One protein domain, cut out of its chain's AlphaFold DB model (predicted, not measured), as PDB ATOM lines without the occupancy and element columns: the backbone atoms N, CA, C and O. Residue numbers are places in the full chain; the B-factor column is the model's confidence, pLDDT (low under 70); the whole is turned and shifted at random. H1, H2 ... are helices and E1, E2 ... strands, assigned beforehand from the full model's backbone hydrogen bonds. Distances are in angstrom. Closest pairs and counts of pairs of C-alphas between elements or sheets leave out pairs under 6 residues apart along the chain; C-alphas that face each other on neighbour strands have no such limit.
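Overview. This is residues 77 to 209 of the 215 residues of the protein "Hypothetical protein" of Oppiella nova (UniProt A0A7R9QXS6). A twisted five-stranded sheet, E7 E6 E5 E4 E8, stands partly face to face with a three-stranded sheet, E1 E2 E3, as a sandwich of nearly aligned strands; the short helix H1 covers the five-stranded sheet's other face. Beyond the three-stranded sheet, toward the other end of the longest axis, lies a small lobe of the hairpin E9 and E10 with the short helix H2. The printed part has 133 residues, with two named helices and ten named strands in the order E1 E2 E3 E4 E5 E6 E7 H1 E8 H2 E9 E10; each sheet is antiparallel. The class is mixed, helices and strands, with under half of the residues in named elements. The whole is compact, with a radius of gyration of the C-alphas of 14.3 A and spans of 41 by 33 by 27 A.

Along the chain. In the largest sheet, E4 is residues 119 to 124, 15.3 A long, E5 129 to 134, 16.3 A, E6 139 to 143, 13.1 A, E7 150 to 152 and E8 166 to 168. H1 is residues 154 to 161, 10.4 A. E1 is residues 77 to 80, beginning at C-alpha 77 (-1.952, 19.000, -53.647); E2 is 85 to 91, 20.6 A, and E3 98 to 103, 16.6 A. H2 is residues 177 to 183, E9 190 to 193 and E10 196 to 199, ending at C-alpha 199 (-10.921, 13.759, -60.695).

Arrangement. E4 E5 E6 E7 form a meander, each strand the antiparallel neighbour of the one before. N 121 and O 131 of E4 and E5 are 2.8 A apart, within hydrogen-bond range, as are N 132 and O 141 of E5 and E6, 2.9 A, N 150 and O 142 of E7 and E6, 2.8 A, and N 123 and O 167 of E4 and E8, 2.9 A. H1 is on this sheet at a height of 8.4 A, over E6 and, only just, E5, with 3 of its C-alphas there; its closest C-alphas to E6 are Phe 157 and Tyr 140, 6.4 A. E1 E2 E3 are a second meander, with N 78 and O 87 at 2.8 A and N 101 and O 88 at 2.7 A. In the sandwich, the closest C-alphas of E1 and E4 are Ser 78 and Gly 122, 5.5 A. In the hairpin E9 and E10, N 198 and O 191 are 2.8 A apart. The closest C-alphas of H2 and E9 are Leu 180 and Leu 193, 6.0 A. In H1 and H2 every O i to N i+4 pair is within hydrogen-bond range.

Size, cuts and confidence. The two C-alphas farthest apart, of Glu 155 and Ser 203, are 42.7 A apart. The printed part has no cut. The long link is E3 to E4, 15 residues. Residues 93 to 95 have pLDDT under 70.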
ATOM      1  N   PHE A  77      -1.092  20.110 -54.027       95.06
ATOM      2  CA  PHE A  77      -1.952  19.000 -53.647       95.06
ATOM      3  C   PHE A  77      -1.144  17.724 -53.424       95.06
ATOM      4  O   PHE A  77      -0.045  17.558 -53.946       95.06
ATOM      5  N   SER A  78      -1.690  16.812 -52.634       95.69
ATOM      6  CA  SER A  78      -1.185  15.454 -52.440       95.69
ATOM      7  C   SER A  78      -2.376  14.506 -52.415       95.69
ATOM      8  O   SER A  78      -3.473  14.907 -52.034       95.69
ATOM      9  N   ALA A  79      -2.196  13.264 -52.842       94.69
ATOM     10  CA  ALA A  79      -3.290  12.311 -52.912       94.69
ATOM     11  C   ALA A  79      -2.841  10.920 -52.481       94.69
ATOM     12  O   ALA A  79      -1.739  10.489 -52.814       94.69
ATOM     13  N   ASP A  80      -3.739  10.202 -51.812       92.50
ATOM     14  CA  ASP A  80      -3.658   8.751 -51.733       92.50
ATOM     15  C   ASP A  80      -4.222   8.181 -53.036       92.50
ATOM     16  O   ASP A  80      -5.439   8.112 -53.247       92.50
ATOM     17  N   SER A  81      -3.313   7.770 -53.917       84.88
ATOM     18  CA  SER A  81      -3.668   7.194 -55.215       84.88
ATOM     19  C   SER A  81      -4.480   5.891 -55.140       84.88
ATOM     20  O   SER A  81      -5.101   5.538 -56.139       84.88
ATOM     21  N   TYR A  82      -4.512   5.198 -53.995       87.62
ATOM     22  CA  TYR A  82      -5.232   3.928 -53.832       87.62
ATOM     23  C   TYR A  82      -6.647   4.114 -53.286       87.62
ATOM     24  O   TYR A  82      -7.555   3.386 -53.681       87.62
ATOM     25  N   ASN A  83      -6.843   5.092 -52.399       88.56
ATOM     26  CA  ASN A  83      -8.121   5.310 -51.714       88.56
ATOM     27  C   ASN A  83      -8.899   6.529 -52.236       88.56
ATOM     28  O   ASN A  83      -9.877   6.943 -51.619       88.56
ATOM     29  N   ASN A  84      -8.480   7.113 -53.367       87.69
ATOM     30  CA  ASN A  84      -9.097   8.302 -53.975       87.69
ATOM     31  C   ASN A  84      -9.208   9.500 -53.014       87.69
ATOM     32  O   ASN A  84     -10.107  10.337 -53.146       87.69
ATOM     33  N   VAL A  85      -8.279   9.593 -52.063       93.12
ATOM     34  CA  VAL A  85      -8.205  10.702 -51.114       93.12
ATOM     35  C   VAL A  85      -7.323  11.795 -51.697       93.12
ATOM     36  O   VAL A  85      -6.247  11.501 -52.212       93.12
ATOM     37  N   ILE A  86      -7.742  13.051 -51.587       95.38
ATOM     38  CA  ILE A  86      -6.932  14.216 -51.943       95.38
ATOM     39  C   ILE A  86      -6.881  15.224 -50.805       95.38
ATOM     40  O   ILE A  86      -7.854  15.444 -50.082       95.38
ATOM     41  N   TYR A  87      -5.727  15.862 -50.716       95.25
ATOM     42  CA  TYR A  87      -5.405  16.991 -49.872       95.25
ATOM     43  C   TYR A  87      -4.952  18.120 -50.784       95.25
ATOM     44  O   TYR A  87      -4.115  17.909 -51.662       95.25
ATOM     45  N   PHE A  88      -5.496  19.310 -50.603       93.19
ATOM     46  CA  PHE A  88      -5.238  20.442 -51.481       93.19
ATOM     47  C   PHE A  88      -5.143  21.721 -50.668       93.19
ATOM     48  O   PHE A  88      -6.038  21.975 -49.875       93.19
ATOM     49  N   CYS A  89      -4.116  22.532 -50.895       91.56
ATOM     50  CA  CYS A  89      -3.966  23.844 -50.279       91.56
ATOM     51  C   CYS A  89      -3.862  24.925 -51.354       91.56
ATOM     52  O   CYS A  89      -3.100  24.792 -52.318       91.56
ATOM     53  N   ASP A  90      -4.615  26.006 -51.158       89.06
ATOM     54  CA  ASP A  90      -4.545  27.210 -51.986       89.06
ATOM     55  C   ASP A  90      -4.384  28.452 -51.123       89.06
ATOM     56  O   ASP A  90      -4.819  28.490 -49.966       89.06
ATOM     57  N   SER A  91      -3.829  29.497 -51.731       76.62
ATOM     58  CA  SER A  91      -3.843  30.840 -51.162       76.62
ATOM     59  C   SER A  91      -5.276  31.352 -51.028       76.62
ATOM     60  O   SER A  91      -6.095  31.193 -51.940       76.62
ATOM     61  N   THR A  92      -5.567  32.021 -49.914       71.81
ATOM     62  CA  THR A  92      -6.803  32.801 -49.775       71.81
ATOM     63  C   THR A  92      -6.585  34.250 -50.214       71.81
ATOM     64  O   THR A  92      -5.580  34.582 -50.834       71.81
ATOM     65  N   SER A  93      -7.531  35.143 -49.901       66.50
ATOM     66  CA  SER A  93      -7.320  36.588 -50.040       66.50
ATOM     67  C   SER A  93      -6.151  37.106 -49.196       66.50
ATOM     68  O   SER A  93      -5.576  38.136 -49.542       66.50
ATOM     69  N   ASP A  94      -5.818  36.417 -48.098       67.88
ATOM     70  CA  ASP A  94      -4.590  36.646 -47.348       67.88
ATOM     71  C   ASP A  94      -3.491  35.729 -47.891       67.88
ATOM     72  O   ASP A  94      -3.575  34.506 -47.808       67.88
ATOM     73  N   MET A  95      -2.468  36.346 -48.474       64.19
ATOM     74  CA  MET A  95      -1.404  35.669 -49.216       64.19
ATOM     75  C   MET A  95      -0.360  35.010 -48.308       64.19
ATOM     76  O   MET A  95       0.492  34.275 -48.805       64.19
ATOM     77  N   ASN A  96      -0.410  35.282 -47.001       70.06
ATOM     78  CA  ASN A  96       0.438  34.625 -46.007       70.06
ATOM     79  C   ASN A  96      -0.233  33.386 -45.406       70.06
ATOM     80  O   ASN A  96       0.416  32.647 -44.677       70.06
ATOM     81  N   HIS A  97      -1.505  33.145 -45.738       75.31
ATOM     82  CA  HIS A  97      -2.285  32.041 -45.202       75.31
ATOM     83  C   HIS A  97      -2.870  31.190 -46.326       75.31
ATOM     84  O   HIS A  97      -3.494  31.681 -47.275       75.31
ATOM     85  N   GLN A  98      -2.719  29.879 -46.186       83.62
ATOM     86  CA  GLN A  98      -3.406  28.924 -47.039       83.62
ATOM     87  C   GLN A  98      -4.606  28.331 -46.328       83.62
ATOM     88  O   GLN A  98      -4.659  28.237 -45.104       83.62
ATOM     89  N   VAL A  99      -5.583  27.913 -47.124       88.00
ATOM     90  CA  VAL A  99      -6.617  27.011 -46.635       88.00
ATOM     91  C   VAL A  99      -6.438  25.689 -47.339       88.00
ATOM     92  O   VAL A  99      -6.445  25.607 -48.571       88.00
ATOM     93  N   CYS A 100      -6.278  24.661 -46.520       91.19
ATOM     94  CA  CYS A 100      -6.169  23.296 -46.965       91.19
ATOM     95  C   CYS A 100      -7.533  22.599 -46.875       91.19
ATOM     96  O   CYS A 100      -8.318  22.824 -45.953       91.19
ATOM     97  N   TYR A 101      -7.810  21.730 -47.835       93.25
ATOM     98  CA  TYR A 101      -9.043  20.977 -47.978       93.25
ATOM     99  C   TYR A 101      -8.736  19.500 -48.181       93.25
ATOM    100  O   TYR A 101      -7.700  19.128 -48.734       93.25
ATOM    101  N   TYR A 102      -9.676  18.668 -47.762       93.56
ATOM    102  CA  TYR A 102      -9.615  17.220 -47.826       93.56
ATOM    103  C   TYR A 102     -10.872  16.666 -48.495       93.56
ATOM    104  O   TYR A 102     -11.988  17.077 -48.164       93.56
ATOM    105  N   SER A 103     -10.705  15.685 -49.379       94.25
ATOM    106  CA  SER A 103     -11.806  14.882 -49.912       94.25
ATOM    107  C   SER A 103     -11.419  13.411 -49.960       94.25
ATOM    108  O   SER A 103     -10.332  13.071 -50.413       94.25
ATOM    109  N   ASN A 104     -12.335  12.536 -49.552       93.88
ATOM    110  CA  ASN A 104     -12.244  11.077 -49.679       93.88
ATOM    111  C   ASN A 104     -13.329  10.494 -50.595       93.88
ATOM    112  O   ASN A 104     -13.623   9.304 -50.548       93.88
ATOM    113  N   SER A 105     -13.959  11.346 -51.401       92.44
ATOM    114  CA  SER A 105     -15.127  11.010 -52.220       92.44
ATOM    115  C   SER A 105     -14.922  11.380 -53.692       92.44
ATOM    116  O   SER A 105     -15.875  11.737 -54.393       92.44
ATOM    117  N   GLY A 106     -13.665  11.379 -54.155       91.38
ATOM    118  CA  GLY A 106     -13.321  11.825 -55.510       91.38
ATOM    119  C   GLY A 106     -13.720  13.285 -55.771       91.38
ATOM    120  O   GLY A 106     -14.093  13.648 -56.888       91.38
ATOM    121  N   GLY A 107     -13.727  14.120 -54.725       92.00
ATOM    122  CA  GLY A 107     -14.103  15.530 -54.814       92.00
ATOM    123  C   GLY A 107     -15.599  15.812 -54.836       92.00
ATOM    124  O   GLY A 107     -15.989  16.911 -55.229       92.00
ATOM    125  N   SER A 108     -16.436  14.844 -54.455       91.31
ATOM    126  CA  SER A 108     -17.886  15.059 -54.315       91.31
ATOM    127  C   SER A 108     -18.230  15.832 -53.039       91.31
ATOM    128  O   SER A 108     -19.183  16.600 -53.015       91.31
ATOM    129  N   THR A 109     -17.433  15.643 -51.990       92.25
ATOM    130  CA  THR A 109     -17.527  16.341 -50.706       92.25
ATOM    131  C   THR A 109     -16.144  16.804 -50.280       92.25
ATOM    132  O   THR A 109     -15.149  16.118 -50.529       92.25
ATOM    133  N   TRP A 110     -16.085  17.967 -49.636       92.19
ATOM    134  CA  TRP A 110     -14.840  18.588 -49.203       92.19
ATOM    135  C   TRP A 110     -14.952  19.038 -47.754       92.19
ATOM    136  O   TRP A 110     -15.965  19.600 -47.346       92.19
ATOM    137  N   ASN A 111     -13.896  18.795 -46.990       91.94
ATOM    138  CA  ASN A 111     -13.755  19.246 -45.614       91.94
ATOM    139  C   ASN A 111     -12.589  20.219 -45.531       91.94
ATOM    140  O   ASN A 111     -11.582  20.045 -46.214       91.94
ATOM    141  N   ILE A 112     -12.713  21.220 -44.669       90.75
ATOM    142  CA  ILE A 112     -11.611  22.127 -44.361       90.75
ATOM    143  C   ILE A 112     -10.658  21.398 -43.410       90.75
ATOM    144  O   ILE A 112     -11.081  20.867 -42.382       90.75
ATOM    145  N   ILE A 113      -9.378  21.369 -43.764       91.50
ATOM    146  CA  ILE A 113      -8.302  20.892 -42.896       91.50
ATOM    147  C   ILE A 113      -8.027  21.977 -41.845       91.50
ATOM    148  O   ILE A 113      -8.189  23.167 -42.113       91.50
ATOM    149  N   GLY A 114      -7.668  21.572 -40.624       84.38
ATOM    150  CA  GLY A 114      -7.473  22.491 -39.499       84.38
ATOM    151  C   GLY A 114      -6.582  23.688 -39.849       84.38
ATOM    152  O   GLY A 114      -5.559  23.529 -40.503       84.38
ATOM    153  N   ARG A 115      -6.963  24.888 -39.383       80.75
ATOM    154  CA  ARG A 115      -6.293  26.163 -39.715       80.75
ATOM    155  C   ARG A 115      -4.824  26.253 -39.296       80.75
ATOM    156  O   ARG A 115      -4.144  27.149 -39.755       80.75
ATOM    157  N   SER A 116      -4.363  25.365 -38.421       84.62
ATOM    158  CA  SER A 116      -2.958  25.265 -38.018       84.62
ATOM    159  C   SER A 116      -2.090  24.536 -39.047       84.62
ATOM    160  O   SER A 116      -0.950  24.218 -38.758       84.62
ATOM    161  N   ILE A 117      -2.631  24.148 -40.203       89.81
ATOM    162  CA  ILE A 117      -1.869  23.470 -41.251       89.81
ATOM    163  C   ILE A 117      -1.621  24.452 -42.379       89.81
ATOM    164  O   ILE A 117      -2.532  24.763 -43.145       89.81
ATOM    165  N   ASP A 118      -0.366  24.870 -42.493       87.19
ATOM    166  CA  ASP A 118       0.071  25.775 -43.551       87.19
ATOM    167  C   ASP A 118       0.368  25.016 -44.835       87.19
ATOM    168  O   ASP A 118       0.090  25.491 -45.935       87.19
ATOM    169  N   THR A 119       0.958  23.824 -44.717       89.94
ATOM    170  CA  THR A 119       1.352  23.065 -45.897       89.94
ATOM    171  C   THR A 119       1.348  21.559 -45.680       89.94
ATOM    172  O   THR A 119       1.907  21.021 -44.722       89.94
ATOM    173  N   ILE A 120       0.764  20.857 -46.645       94.31
ATOM    174  CA  ILE A 120       0.868  19.410 -46.783       94.31
ATOM    175  C   ILE A 120       2.230  19.084 -47.403       94.31
ATOM    176  O   ILE A 120       2.650  19.713 -48.373       94.31
ATOM    177  N   GLN A 121       2.949  18.099 -46.870       94.88
ATOM    178  CA  GLN A 121       4.214  17.640 -47.457       94.88
ATOM    179  C   GLN A 121       4.039  16.445 -48.382       94.88
ATOM    180  O   GLN A 121       4.749  16.340 -49.382       94.88
ATOM    181  N   GLY A 122       3.099  15.557 -48.074       95.81
ATOM    182  CA  GLY A 122       2.884  14.361 -48.870       95.81
ATOM    183  C   GLY A 122       2.221  13.236 -48.096       95.81
ATOM    184  O   GLY A 122       1.942  13.365 -46.901       95.81
ATOM    185  N   TYR A 123       1.972  12.142 -48.806       96.19
ATOM    186  CA  TYR A 123       1.314  10.946 -48.301       96.19
ATOM    187  C   TYR A 123       2.288   9.771 -48.285       96.19
ATOM    188  O   TYR A 123       2.931   9.471 -49.289       96.19
ATOM    189  N   GLU A 124       2.401   9.081 -47.159       95.88
ATOM    190  CA  GLU A 124       3.266   7.918 -47.026       95.88
ATOM    191  C   GLU A 124       2.462   6.622 -47.173       95.88
ATOM    192  O   GLU A 124       1.672   6.255 -46.300       95.88
ATOM    193  N   LEU A 125       2.704   5.877 -48.256       93.25
ATOM    194  CA  LEU A 125       1.939   4.661 -48.559       93.25
ATOM    195  C   LEU A 125       2.158   3.529 -47.542       93.25
ATOM    196  O   LEU A 125       1.289   2.678 -47.378       93.25
ATOM    197  N   SER A 126       3.318   3.477 -46.879       92.62
ATOM    198  CA  SER A 126       3.648   2.456 -45.870       92.62
ATOM    199  C   SER A 126       2.792   2.585 -44.617       92.62
ATOM    200  O   SER A 126       2.300   1.582 -44.104       92.62
ATOM    201  N   SER A 127       2.648   3.808 -44.109       94.12
ATOM    202  CA  SER A 127       1.917   4.077 -42.870       94.12
ATOM    203  C   SER A 127       0.453   4.455 -43.107       94.12
ATOM    204  O   SER A 127      -0.343   4.411 -42.162       94.12
ATOM    205  N   GLY A 128       0.096   4.808 -44.348       94.19
ATOM    206  CA  GLY A 128      -1.221   5.327 -44.705       94.19
ATOM    207  C   GLY A 128      -1.490   6.687 -44.063       94.19
ATOM    208  O   GLY A 128      -2.610   6.955 -43.627       94.19
ATOM    209  N   LYS A 129      -0.444   7.504 -43.896       95.94
ATOM    210  CA  LYS A 129      -0.530   8.815 -43.252       95.94
ATOM    211  C   LYS A 129      -0.217   9.934 -44.237       95.94
ATOM    212  O   LYS A 129       0.728   9.844 -45.017       95.94
ATOM    213  N   ILE A 130      -0.964  11.026 -44.135       96.25
ATOM    214  CA  ILE A 130      -0.583  12.323 -44.686       96.25
ATOM    215  C   ILE A 130       0.273  13.073 -43.666       96.25
ATOM    216  O   ILE A 130       0.033  12.975 -42.462       96.25
ATOM    217  N   PHE A 131       1.255  13.825 -44.148       96.94
ATOM    218  CA  PHE A 131       2.152  14.637 -43.335       96.94
ATOM    219  C   PHE A 131       2.027  16.112 -43.703       96.94
ATOM    220  O   PHE A 131       1.883  16.459 -44.878       96.94
ATOM    221  N   ALA A 132       2.093  16.978 -42.698       95.50
ATOM    222  CA  ALA A 132       1.934  18.417 -42.836       95.50
ATOM    223  C   ALA A 132       2.827  19.184 -41.856       95.50
ATOM    224  O   ALA A 132       3.379  18.605 -40.919       95.50
ATOM    225  N   ILE A 133       2.963  20.485 -42.097       93.12
ATOM    226  CA  ILE A 133       3.713  21.413 -41.254       93.12
ATOM    227  C   ILE A 133       2.818  22.613 -40.924       93.12
ATOM    228  O   ILE A 133       2.153  23.155 -41.810       93.12
ATOM    229  N   ASP A 134       2.833  23.001 -39.652       90.31
ATOM    230  CA  ASP A 134       2.494  24.347 -39.177       90.31
ATOM    231  C   ASP A 134       3.796  25.165 -39.205       90.31
ATOM    232  O   ASP A 134       4.758  24.814 -38.516       90.31
ATOM    233  N   SER A 135       3.896  26.167 -40.078       77.62
ATOM    234  CA  SER A 135       5.120  26.959 -40.260       77.62
ATOM    235  C   SER A 135       5.209  28.134 -39.287       77.62
ATOM    236  O   SER A 135       6.321  28.515 -38.913       77.62
ATOM    237  N   GLU A 136       4.071  28.654 -38.811       77.12
ATOM    238  CA  GLU A 136       4.038  29.658 -37.740       77.12
ATOM    239  C   GLU A 136       4.532  29.083 -36.410       77.12
ATOM    240  O   GLU A 136       5.184  29.764 -35.611       77.12
ATOM    241  N   ARG A 137       4.217  27.811 -36.162       79.44
ATOM    242  CA  ARG A 137       4.644  27.071 -34.976       79.44
ATOM    243  C   ARG A 137       5.259  25.776 -35.467       79.44
ATOM    244  O   ARG A 137       4.492  24.834 -35.594       79.44
ATOM    245  N   PRO A 138       6.582  25.705 -35.725       79.38
ATOM    246  CA  PRO A 138       7.244  24.635 -36.481       79.38
ATOM    247  C   PRO A 138       6.954  23.249 -35.896       79.38
ATOM    248  O   PRO A 138       7.728  22.690 -35.116       79.38
ATOM    249  N   ALA A 139       5.798  22.716 -36.267       92.00
ATOM    250  CA  ALA A 139       5.191  21.531 -35.711       92.00
ATOM    251  C   ALA A 139       4.926  20.595 -36.871       92.00
ATOM    252  O   ALA A 139       4.282  20.931 -37.866       92.00
ATOM    253  N   TYR A 140       5.463  19.400 -36.712       95.56
ATOM    254  CA  TYR A 140       5.334  18.324 -37.664       95.56
ATOM    255  C   TYR A 140       4.084  17.547 -37.302       95.56
ATOM    256  O   TYR A 140       3.899  17.157 -36.150       95.56
ATOM    257  N   LEU A 141       3.198  17.368 -38.269       95.88
ATOM    258  CA  LEU A 141       1.892  16.775 -38.039       95.88
ATOM    259  C   LEU A 141       1.706  15.595 -38.983       95.88
ATOM    260  O   LEU A 141       2.108  15.646 -40.147       95.88
ATOM    261  N   SER A 142       1.044  14.550 -38.499       96.75
ATOM    262  CA  SER A 142       0.563  13.461 -39.340       96.75
ATOM    263  C   SER A 142      -0.910  13.158 -39.090       96.75
ATOM    264  O   SER A 142      -1.454  13.428 -38.015       96.75
ATOM    265  N   SER A 143      -1.580  12.598 -40.090       95.50
ATOM    266  CA  SER A 143      -2.971  12.168 -39.980       95.50
ATOM    267  C   SER A 143      -3.236  10.934 -40.834       95.50
ATOM    268  O   SER A 143      -2.647  10.777 -41.896       95.50
ATOM    269  N   LYS A 144      -4.139  10.058 -40.383       93.38
ATOM    270  CA  LYS A 144      -4.636   8.917 -41.175       93.38
ATOM    271  C   LYS A 144      -5.929   9.229 -41.929       93.38
ATOM    272  O   LYS A 144      -6.254   8.544 -42.890       93.38
ATOM    273  N   ASP A 145      -6.686  10.215 -41.459       88.56
ATOM    274  CA  ASP A 145      -8.025  10.540 -41.960       88.56
ATOM    275  C   ASP A 145      -8.129  11.972 -42.504       88.56
ATOM    276  O   ASP A 145      -9.184  12.363 -42.990       88.56
ATOM    277  N   GLY A 146      -7.056  12.763 -42.417       88.31
ATOM    278  CA  GLY A 146      -7.016  14.161 -42.841       88.31
ATOM    279  C   GLY A 146      -7.734  15.144 -41.921       88.31
ATOM    280  O   GLY A 146      -7.633  16.354 -42.128       88.31
ATOM    281  N   LEU A 147      -8.433  14.650 -40.899       87.44
ATOM    282  CA  LEU A 147      -9.263  15.447 -39.998       87.44
ATOM    283  C   LEU A 147      -8.644  15.527 -38.603       87.44
ATOM    284  O   LEU A 147      -8.647  16.587 -37.977       87.44
ATOM    285  N   LYS A 148      -8.084  14.416 -38.118       92.25
ATOM    286  CA  LYS A 148      -7.422  14.312 -36.817       92.25
ATOM    287  C   LYS A 148      -5.918  14.282 -37.016       92.25
ATOM    288  O   LYS A 148      -5.378  13.341 -37.597       92.25
ATOM    289  N   TRP A 149      -5.251  15.307 -36.506       94.00
ATOM    290  CA  TRP A 149      -3.815  15.491 -36.654       94.00
ATOM    291  C   TRP A 149      -3.099  15.195 -35.344       94.00
ATOM    292  O   TRP A 149      -3.547  15.597 -34.271       94.00
ATOM    293  N   THR A 150      -2.004  14.451 -35.444       95.19
ATOM    294  CA  THR A 150      -1.153  14.063 -34.319       95.19
ATOM    295  C   THR A 150       0.214  14.715 -34.502       95.19
ATOM    296  O   THR A 150       0.746  14.658 -35.613       95.19
ATOM    297  N   PRO A 151       0.787  15.339 -33.461       95.12
ATOM    298  CA  PRO A 151       2.149  15.848 -33.529       95.12
ATOM    299  C   PRO A 151       3.153  14.702 -33.679       95.12
ATOM    300  O   PRO A 151       3.022  13.658 -33.042       95.12
ATOM    301  N   GLU A 152       4.164  14.928 -34.504       95.88
ATOM    302  CA  GLU A 152       5.302  14.044 -34.736       95.88
ATOM    303  C   GLU A 152       6.584  14.748 -34.270       95.88
ATOM    304  O   GLU A 152       6.680  15.980 -34.278       95.88
ATOM    305  N   THR A 153       7.597  13.976 -33.870       96.06
ATOM    306  CA  THR A 153       8.928  14.558 -33.651       96.06
ATOM    307  C   THR A 153       9.582  14.879 -34.992       96.06
ATOM    308  O   THR A 153       9.243  14.292 -36.023       96.06
ATOM    309  N   TYR A 154      10.554  15.790 -34.983       94.50
ATOM    310  CA  TYR A 154      11.316  16.144 -36.180       94.50
ATOM    311  C   TYR A 154      11.989  14.921 -36.825       94.50
ATOM    312  O   TYR A 154      11.962  14.754 -38.044       94.50
ATOM    313  N   GLU A 155      12.550  14.029 -36.008       96.69
ATOM    314  CA  GLU A 155      13.235  12.821 -36.471       96.69
ATOM    315  C   GLU A 155      12.257  11.848 -37.134       96.69
ATOM    316  O   GLU A 155      12.528  11.370 -38.236       96.69
ATOM    317  N   ALA A 156      11.110  11.582 -36.499       95.75
ATOM    318  CA  ALA A 156      10.085  10.685 -37.036       95.75
ATOM    319  C   ALA A 156       9.481  11.229 -38.338       95.75
ATOM    320  O   ALA A 156       9.274  10.489 -39.307       95.75
ATOM    321  N   PHE A 157       9.254  12.542 -38.386       96.75
ATOM    322  CA  PHE A 157       8.792  13.229 -39.581       96.75
ATOM    323  C   PHE A 157       9.788  13.092 -40.734       96.75
ATOM    324  O   PHE A 157       9.419  12.629 -41.813       96.75
ATOM    325  N   ASN A 158      11.062  13.416 -40.505       95.88
ATOM    326  CA  ASN A 158      12.088  13.339 -41.545       95.88
ATOM    327  C   ASN A 158      12.341  11.911 -42.028       95.88
ATOM    328  O   ASN A 158      12.572  11.712 -43.220       95.88
ATOM    329  N   GLN A 159      12.271  10.919 -41.137       96.31
ATOM    330  CA  GLN A 159      12.330   9.509 -41.527       96.31
ATOM    331  C   GLN A 159      11.178   9.143 -42.469       96.31
ATOM    332  O   GLN A 159      11.411   8.484 -43.481       96.31
ATOM    333  N   SER A 160       9.964   9.615 -42.172       96.56
ATOM    334  CA  SER A 160       8.775   9.359 -42.992       96.56
ATOM    335  C   SER A 160       8.861  10.063 -44.350       96.56
ATOM    336  O   SER A 160       8.659   9.431 -45.382       96.56
ATOM    337  N   VAL A 161       9.231  11.349 -44.373       95.38
ATOM    338  CA  VAL A 161       9.369  12.144 -45.610       95.38
ATOM    339  C   VAL A 161      10.500  11.627 -46.504       95.38
ATOM    340  O   VAL A 161      10.401  11.707 -47.724       95.38
ATOM    341  N   SER A 162      11.555  11.058 -45.917       96.38
ATOM    342  CA  SER A 162      12.674  10.459 -46.661       96.38
ATOM    343  C   SER A 162      12.405   9.011 -47.091       96.38
ATOM    344  O   SER A 162      13.251   8.385 -47.733       96.38
ATOM    345  N   HIS A 163      11.258   8.439 -46.718       96.69
ATOM    346  CA  HIS A 163      10.934   7.058 -47.038       96.69
ATOM    347  C   HIS A 163      10.646   6.899 -48.540       96.69
ATOM    348  O   HIS A 163       9.916   7.679 -49.139       96.69
ATOM    349  N   HIS A 164      11.145   5.829 -49.165       96.19
ATOM    350  CA  HIS A 164      10.977   5.588 -50.611       96.19
ATOM    351  C   HIS A 164       9.515   5.430 -51.078       96.19
ATOM    352  O   HIS A 164       9.237   5.504 -52.271       96.19
ATOM    353  N   LYS A 165       8.579   5.177 -50.151       95.12
ATOM    354  CA  LYS A 165       7.129   5.133 -50.423       95.12
ATOM    355  C   LYS A 165       6.400   6.429 -50.064       95.12
ATOM    356  O   LYS A 165       5.168   6.439 -50.022       95.12
ATOM    357  N   PHE A 166       7.140   7.486 -49.757       96.50
ATOM    358  CA  PHE A 166       6.585   8.807 -49.538       96.50
ATOM    359  C   PHE A 166       6.277   9.464 -50.883       96.50
ATOM    360  O   PHE A 166       7.140   9.618 -51.745       96.50
ATOM    361  N   GLN A 167       5.019   9.836 -51.077       95.31
ATOM    362  CA  GLN A 167       4.543  10.565 -52.242       95.31
ATOM    363  C   GLN A 167       4.468  12.046 -51.884       95.31
ATOM    364  O   GLN A 167       3.528  12.497 -51.226       95.31
ATOM    365  N   HIS A 168       5.473  12.804 -52.316       95.25
ATOM    366  CA  HIS A 168       5.518  14.245 -52.096       95.25
ATOM    367  C   HIS A 168       4.321  14.960 -52.732       95.25
ATOM    368  O   HIS A 168       3.751  14.511 -53.730       95.25
ATOM    369  N   LYS A 169       3.955  16.106 -52.152       94.12
ATOM    370  CA  LYS A 169       3.026  17.048 -52.778       94.12
ATOM    371  C   LYS A 169       3.483  17.425 -54.190       94.12
ATOM    372  O   LYS A 169       4.675  17.511 -54.482       94.12
ATOM    373  N   VAL A 170       2.514  17.745 -55.032       94.06
ATOM    374  CA  VAL A 170       2.723  18.372 -56.332       94.06
ATOM    375  C   VAL A 170       2.426  19.857 -56.197       94.06
ATOM    376  O   VAL A 170       1.327  20.241 -55.797       94.06
ATOM    377  N   ILE A 171       3.417  20.681 -56.529       91.31
ATOM    378  CA  ILE A 171       3.279  22.137 -56.600       91.31
ATOM    379  C   ILE A 171       2.611  22.490 -57.932       91.31
ATOM    380  O   ILE A 171       2.989  21.970 -58.982       91.31
ATOM    381  N   VAL A 172       1.609  23.365 -57.884       90.88
ATOM    382  CA  VAL A 172       0.866  23.840 -59.053       90.88
ATOM    383  C   VAL A 172       1.259  25.296 -59.326       90.88
ATOM    384  O   VAL A 172       0.818  26.192 -58.600       90.88
ATOM    385  N   PRO A 173       2.079  25.557 -60.358       84.94
ATOM    386  CA  PRO A 173       2.543  26.902 -60.658       84.94
ATOM    387  C   PRO A 173       1.449  27.786 -61.248       84.94
ATOM    388  O   PRO A 173       0.442  27.297 -61.772       84.94
ATOM    389  N   ALA A 174       1.666  29.101 -61.207       77.44
ATOM    390  CA  ALA A 174       0.757  30.082 -61.796       77.44
ATOM    391  C   ALA A 174       0.990  30.231 -63.310       77.44
ATOM    392  O   ALA A 174       1.074  31.339 -63.833       77.44
ATOM    393  N   LEU A 175       1.089  29.111 -64.031       75.75
ATOM    394  CA  LEU A 175       1.250  29.128 -65.481       75.75
ATOM    395  C   LEU A 175      -0.097  29.266 -66.192       75.75
ATOM    396  O   LEU A 175      -1.158  28.859 -65.709       75.75
ATOM    397  N   HIS A 176      -0.034  29.797 -67.409       74.81
ATOM    398  CA  HIS A 176      -1.163  29.800 -68.326       74.81
ATOM    399  C   HIS A 176      -1.577  28.362 -68.703       74.81
ATOM    400  O   HIS A 176      -0.849  27.386 -68.503       74.81
ATOM    401  N   LYS A 177      -2.771  28.230 -69.290       83.19
ATOM    402  CA  LYS A 177      -3.417  26.940 -69.586       83.19
ATOM    403  C   LYS A 177      -2.528  25.939 -70.322       83.19
ATOM    404  O   LYS A 177      -2.497  24.773 -69.939       83.19
ATOM    405  N   GLU A 178      -1.813  26.380 -71.353       82.12
ATOM    406  CA  GLU A 178      -0.932  25.500 -72.124       82.12
ATOM    407  C   GLU A 178       0.341  25.117 -71.360       82.12
ATOM    408  O   GLU A 178       0.758  23.965 -71.442       82.12
ATOM    409  N   GLY A 179       0.909  26.021 -70.556       83.06
ATOM    410  CA  GLY A 179       2.025  25.708 -69.659       83.06
ATOM    411  C   GLY A 179       1.678  24.589 -68.673       83.06
ATOM    412  O   GLY A 179       2.351  23.560 -68.641       83.06
ATOM    413  N   LEU A 180       0.558  24.718 -67.949       86.12
ATOM    414  CA  LEU A 180       0.104  23.677 -67.011       86.12
ATOM    415  C   LEU A 180      -0.232  22.350 -67.702       86.12
ATOM    416  O   LEU A 180       0.071  21.283 -67.168       86.12
ATOM    417  N   ARG A 181      -0.834  22.395 -68.899       87.31
ATOM    418  CA  ARG A 181      -1.134  21.185 -69.682       87.31
ATOM    419  C   ARG A 181       0.128  20.405 -70.038       87.31
ATOM    420  O   ARG A 181       0.118  19.182 -69.925       87.31
ATOM    421  N   ARG A 182       1.207  21.094 -70.423       89.31
ATOM    422  CA  ARG A 182       2.493  20.456 -70.752       89.31
ATOM    423  C   ARG A 182       3.143  19.780 -69.545       89.31
ATOM    424  O   ARG A 182       3.794  18.757 -69.721       89.31
ATOM    425  N   MET A 183       2.943  20.307 -68.335       89.69
ATOM    426  CA  MET A 183       3.514  19.726 -67.114       89.69
ATOM    427  C   MET A 183       2.846  18.416 -66.678       89.69
ATOM    428  O   MET A 183       3.441  17.675 -65.901       89.69
ATOM    429  N   ASN A 184       1.627  18.124 -67.150       90.94
ATOM    430  CA  ASN A 184       0.875  16.910 -66.809       90.94
ATOM    431  C   ASN A 184       0.841  16.626 -65.289       90.94
ATOM    432  O   ASN A 184       1.175  15.533 -64.830       90.94
ATOM    433  N   LEU A 185       0.453  17.633 -64.499       94.00
ATOM    434  CA  LEU A 185       0.404  17.558 -63.037       94.00
ATOM    435  C   LEU A 185      -0.678  16.571 -62.581       94.00
ATOM    436  O   LEU A 185      -1.846  16.942 -62.425       94.00
ATOM    437  N   LYS A 186      -0.293  15.308 -62.383       94.19
ATOM    438  CA  LYS A 186      -1.204  14.203 -62.076       94.19
ATOM    439  C   LYS A 186      -0.679  13.342 -60.927       94.19
ATOM    440  O   LYS A 186       0.477  12.931 -60.936       94.19
ATOM    441  N   VAL A 187      -1.556  13.014 -59.979       93.31
ATOM    442  CA  VAL A 187      -1.301  12.044 -58.903       93.31
ATOM    443  C   VAL A 187      -2.500  11.108 -58.800       93.31
ATOM    444  O   VAL A 187      -3.606  11.533 -58.467       93.31
ATOM    445  N   GLY A 188      -2.298   9.826 -59.112       92.75
ATOM    446  CA  GLY A 188      -3.395   8.860 -59.196       92.75
ATOM    447  C   GLY A 188      -4.479   9.321 -60.177       92.75
ATOM    448  O   GLY A 188      -4.190   9.644 -61.330       92.75
ATOM    449  N   ASN A 189      -5.721   9.388 -59.700       94.88
ATOM    450  CA  ASN A 189      -6.878   9.840 -60.479       94.88
ATOM    451  C   ASN A 189      -7.055  11.365 -60.498       94.88
ATOM    452  O   ASN A 189      -7.990  11.862 -61.116       94.88
ATOM    453  N   TRP A 190      -6.175  12.124 -59.847       95.69
ATOM    454  CA  TRP A 190      -6.286  13.576 -59.752       95.69
ATOM    455  C   TRP A 190      -5.356  14.280 -60.728       95.69
ATOM    456  O   TRP A 190      -4.179  13.937 -60.809       95.69
ATOM    457  N   LYS A 191      -5.869  15.294 -61.426       95.19
ATOM    458  CA  LYS A 191      -5.090  16.181 -62.304       95.19
ATOM    459  C   LYS A 191      -5.347  17.648 -61.961       95.19
ATOM    460  O   LYS A 191      -6.491  18.033 -61.717       95.19
ATOM    461  N   ALA A 192      -4.297  18.462 -61.966       94.44
ATOM    462  CA  ALA A 192      -4.391  19.908 -61.785       94.44
ATOM    463  C   ALA A 192      -4.304  20.626 -63.138       94.44
ATOM    464  O   ALA A 192      -3.415  20.347 -63.941       94.44
ATOM    465  N   LEU A 193      -5.228  21.555 -63.386       92.69
ATOM    466  CA  LEU A 193      -5.272  22.404 -64.581       92.69
ATOM    467  C   LEU A 193      -5.410  23.881 -64.184       92.69
ATOM    468  O   LEU A 193      -5.485  24.218 -63.010       92.69
ATOM    469  N   HIS A 194      -5.453  24.786 -65.162       88.94
ATOM    470  CA  HIS A 194      -5.476  26.240 -64.932       88.94
ATOM    471  C   HIS A 194      -6.622  26.778 -64.067       88.94
ATOM    472  O   HIS A 194      -6.515  27.874 -63.530       88.94
ATOM    473  N   ASP A 195      -7.705  26.027 -63.929       89.62
ATOM    474  CA  ASP A 195      -8.952  26.432 -63.291       89.62
ATOM    475  C   ASP A 195      -9.291  25.607 -62.043       89.62
ATOM    476  O   ASP A 195     -10.135  26.030 -61.248       89.62
ATOM    477  N   GLY A 196      -8.641  24.458 -61.840       93.00
ATOM    478  CA  GLY A 196      -8.906  23.628 -60.675       93.00
ATOM    479  C   GLY A 196      -8.302  22.229 -60.691       93.00
ATOM    480  O   GLY A 196      -7.540  21.844 -61.584       93.00
ATOM    481  N   LEU A 197      -8.708  21.450 -59.688       94.88
ATOM    482  CA  LEU A 197      -8.469  20.015 -59.587       94.88
ATOM    483  C   LEU A 197      -9.606  19.246 -60.235       94.88
ATOM    484  O   LEU A 197     -10.784  19.488 -59.966       94.88
ATOM    485  N   TYR A 198      -9.237  18.256 -61.029       95.31
ATOM    486  CA  TYR A 198     -10.146  17.341 -61.687       95.31
ATOM    487  C   TYR A 198      -9.882  15.929 -61.183       95.31
ATOM    488  O   TYR A 198      -8.733  15.531 -60.994       95.31
ATOM    489  N   PHE A 199     -10.960  15.178 -61.008       95.31
ATOM    490  CA  PHE A 199     -10.921  13.759 -60.695       95.31
ATOM    491  C   PHE A 199     -11.303  12.970 -61.948       95.31
ATOM    492  O   PHE A 199     -12.296  13.303 -62.602       95.31
ATOM    493  N   GLU A 200     -10.491  11.970 -62.285       92.25
ATOM    494  CA  GLU A 200     -10.611  11.138 -63.482       92.25
ATOM    495  C   GLU A 200     -10.724  11.997 -64.765       92.25
ATOM    496  O   GLU A 200      -9.979  12.969 -64.975       92.25
ATOM    497  N   ASP A 201     -11.686  11.660 -65.623       89.75
ATOM    498  CA  ASP A 201     -11.977  12.335 -66.884       89.75
ATOM    499  C   ASP A 201     -13.177  13.285 -66.783       89.75
ATOM    500  O   ASP A 201     -13.810  13.611 -67.787       89.75
ATOM    501  N   SER A 202     -13.472  13.780 -65.573       93.12
ATOM    502  CA  SER A 202     -14.483  14.822 -65.370       93.12
ATOM    503  C   SER A 202     -14.257  15.998 -66.329       93.12
ATOM    504  O   SER A 202     -13.128  16.463 -66.507       93.12
ATOM    505  N   SER A 203     -15.339  16.501 -66.928       91.69
ATOM    506  CA  SER A 203     -15.317  17.685 -67.799       91.69
ATOM    507  C   SER A 203     -15.289  19.000 -67.017       91.69
ATOM    508  O   SER A 203     -15.012  20.049 -67.592       91.69
ATOM    509  N   VAL A 204     -15.561  18.943 -65.710       92.62
ATOM    510  CA  VAL A 204     -15.581  20.095 -64.801       92.62
ATOM    511  C   VAL A 204     -14.648  19.878 -63.604       92.62
ATOM    512  O   VAL A 204     -14.515  18.733 -63.145       92.62
ATOM    513  N   PRO A 205     -14.034  20.946 -63.058       93.81
ATOM    514  CA  PRO A 205     -13.260  20.850 -61.828       93.81
ATOM    515  C   PRO A 205     -14.115  20.362 -60.656       93.81
ATOM    516  O   PRO A 205     -15.259  20.783 -60.478       93.81
ATOM    517  N   LYS A 206     -13.535  19.502 -59.819       94.50
ATOM    518  CA  LYS A 206     -14.090  19.117 -58.514       94.50
ATOM    519  C   LYS A 206     -13.764  20.141 -57.426       94.50
ATOM    520  O   LYS A 206     -14.544  20.299 -56.492       94.50
ATOM    521  N   ALA A 207     -12.652  20.859 -57.577       93.12
ATOM    522  CA  ALA A 207     -12.310  22.027 -56.774       93.12
ATOM    523  C   ALA A 207     -11.766  23.127 -57.683       93.12
ATOM    524  O   ALA A 207     -10.872  22.869 -58.484       93.12
ATOM    525  N   TYR A 208     -12.297  24.340 -57.550       90.81
ATOM    526  CA  TYR A 208     -11.777  25.525 -58.228       90.81
ATOM    527  C   TYR A 208     -10.705  26.201 -57.383       90.81
ATOM    528  O   TYR A 208     -10.820  26.255 -56.155       90.81
ATOM    529  N   TRP A 209      -9.721  26.794 -58.051       86.75
ATOM    530  CA  TRP A 209      -8.754  27.673 -57.397       86.75
ATOM    531  C   TRP A 209      -9.444  28.858 -56.702       86.75
ATOM    532  O   TRP A 209     -10.436  29.394 -57.207       86.75
TER     533      TRP A 209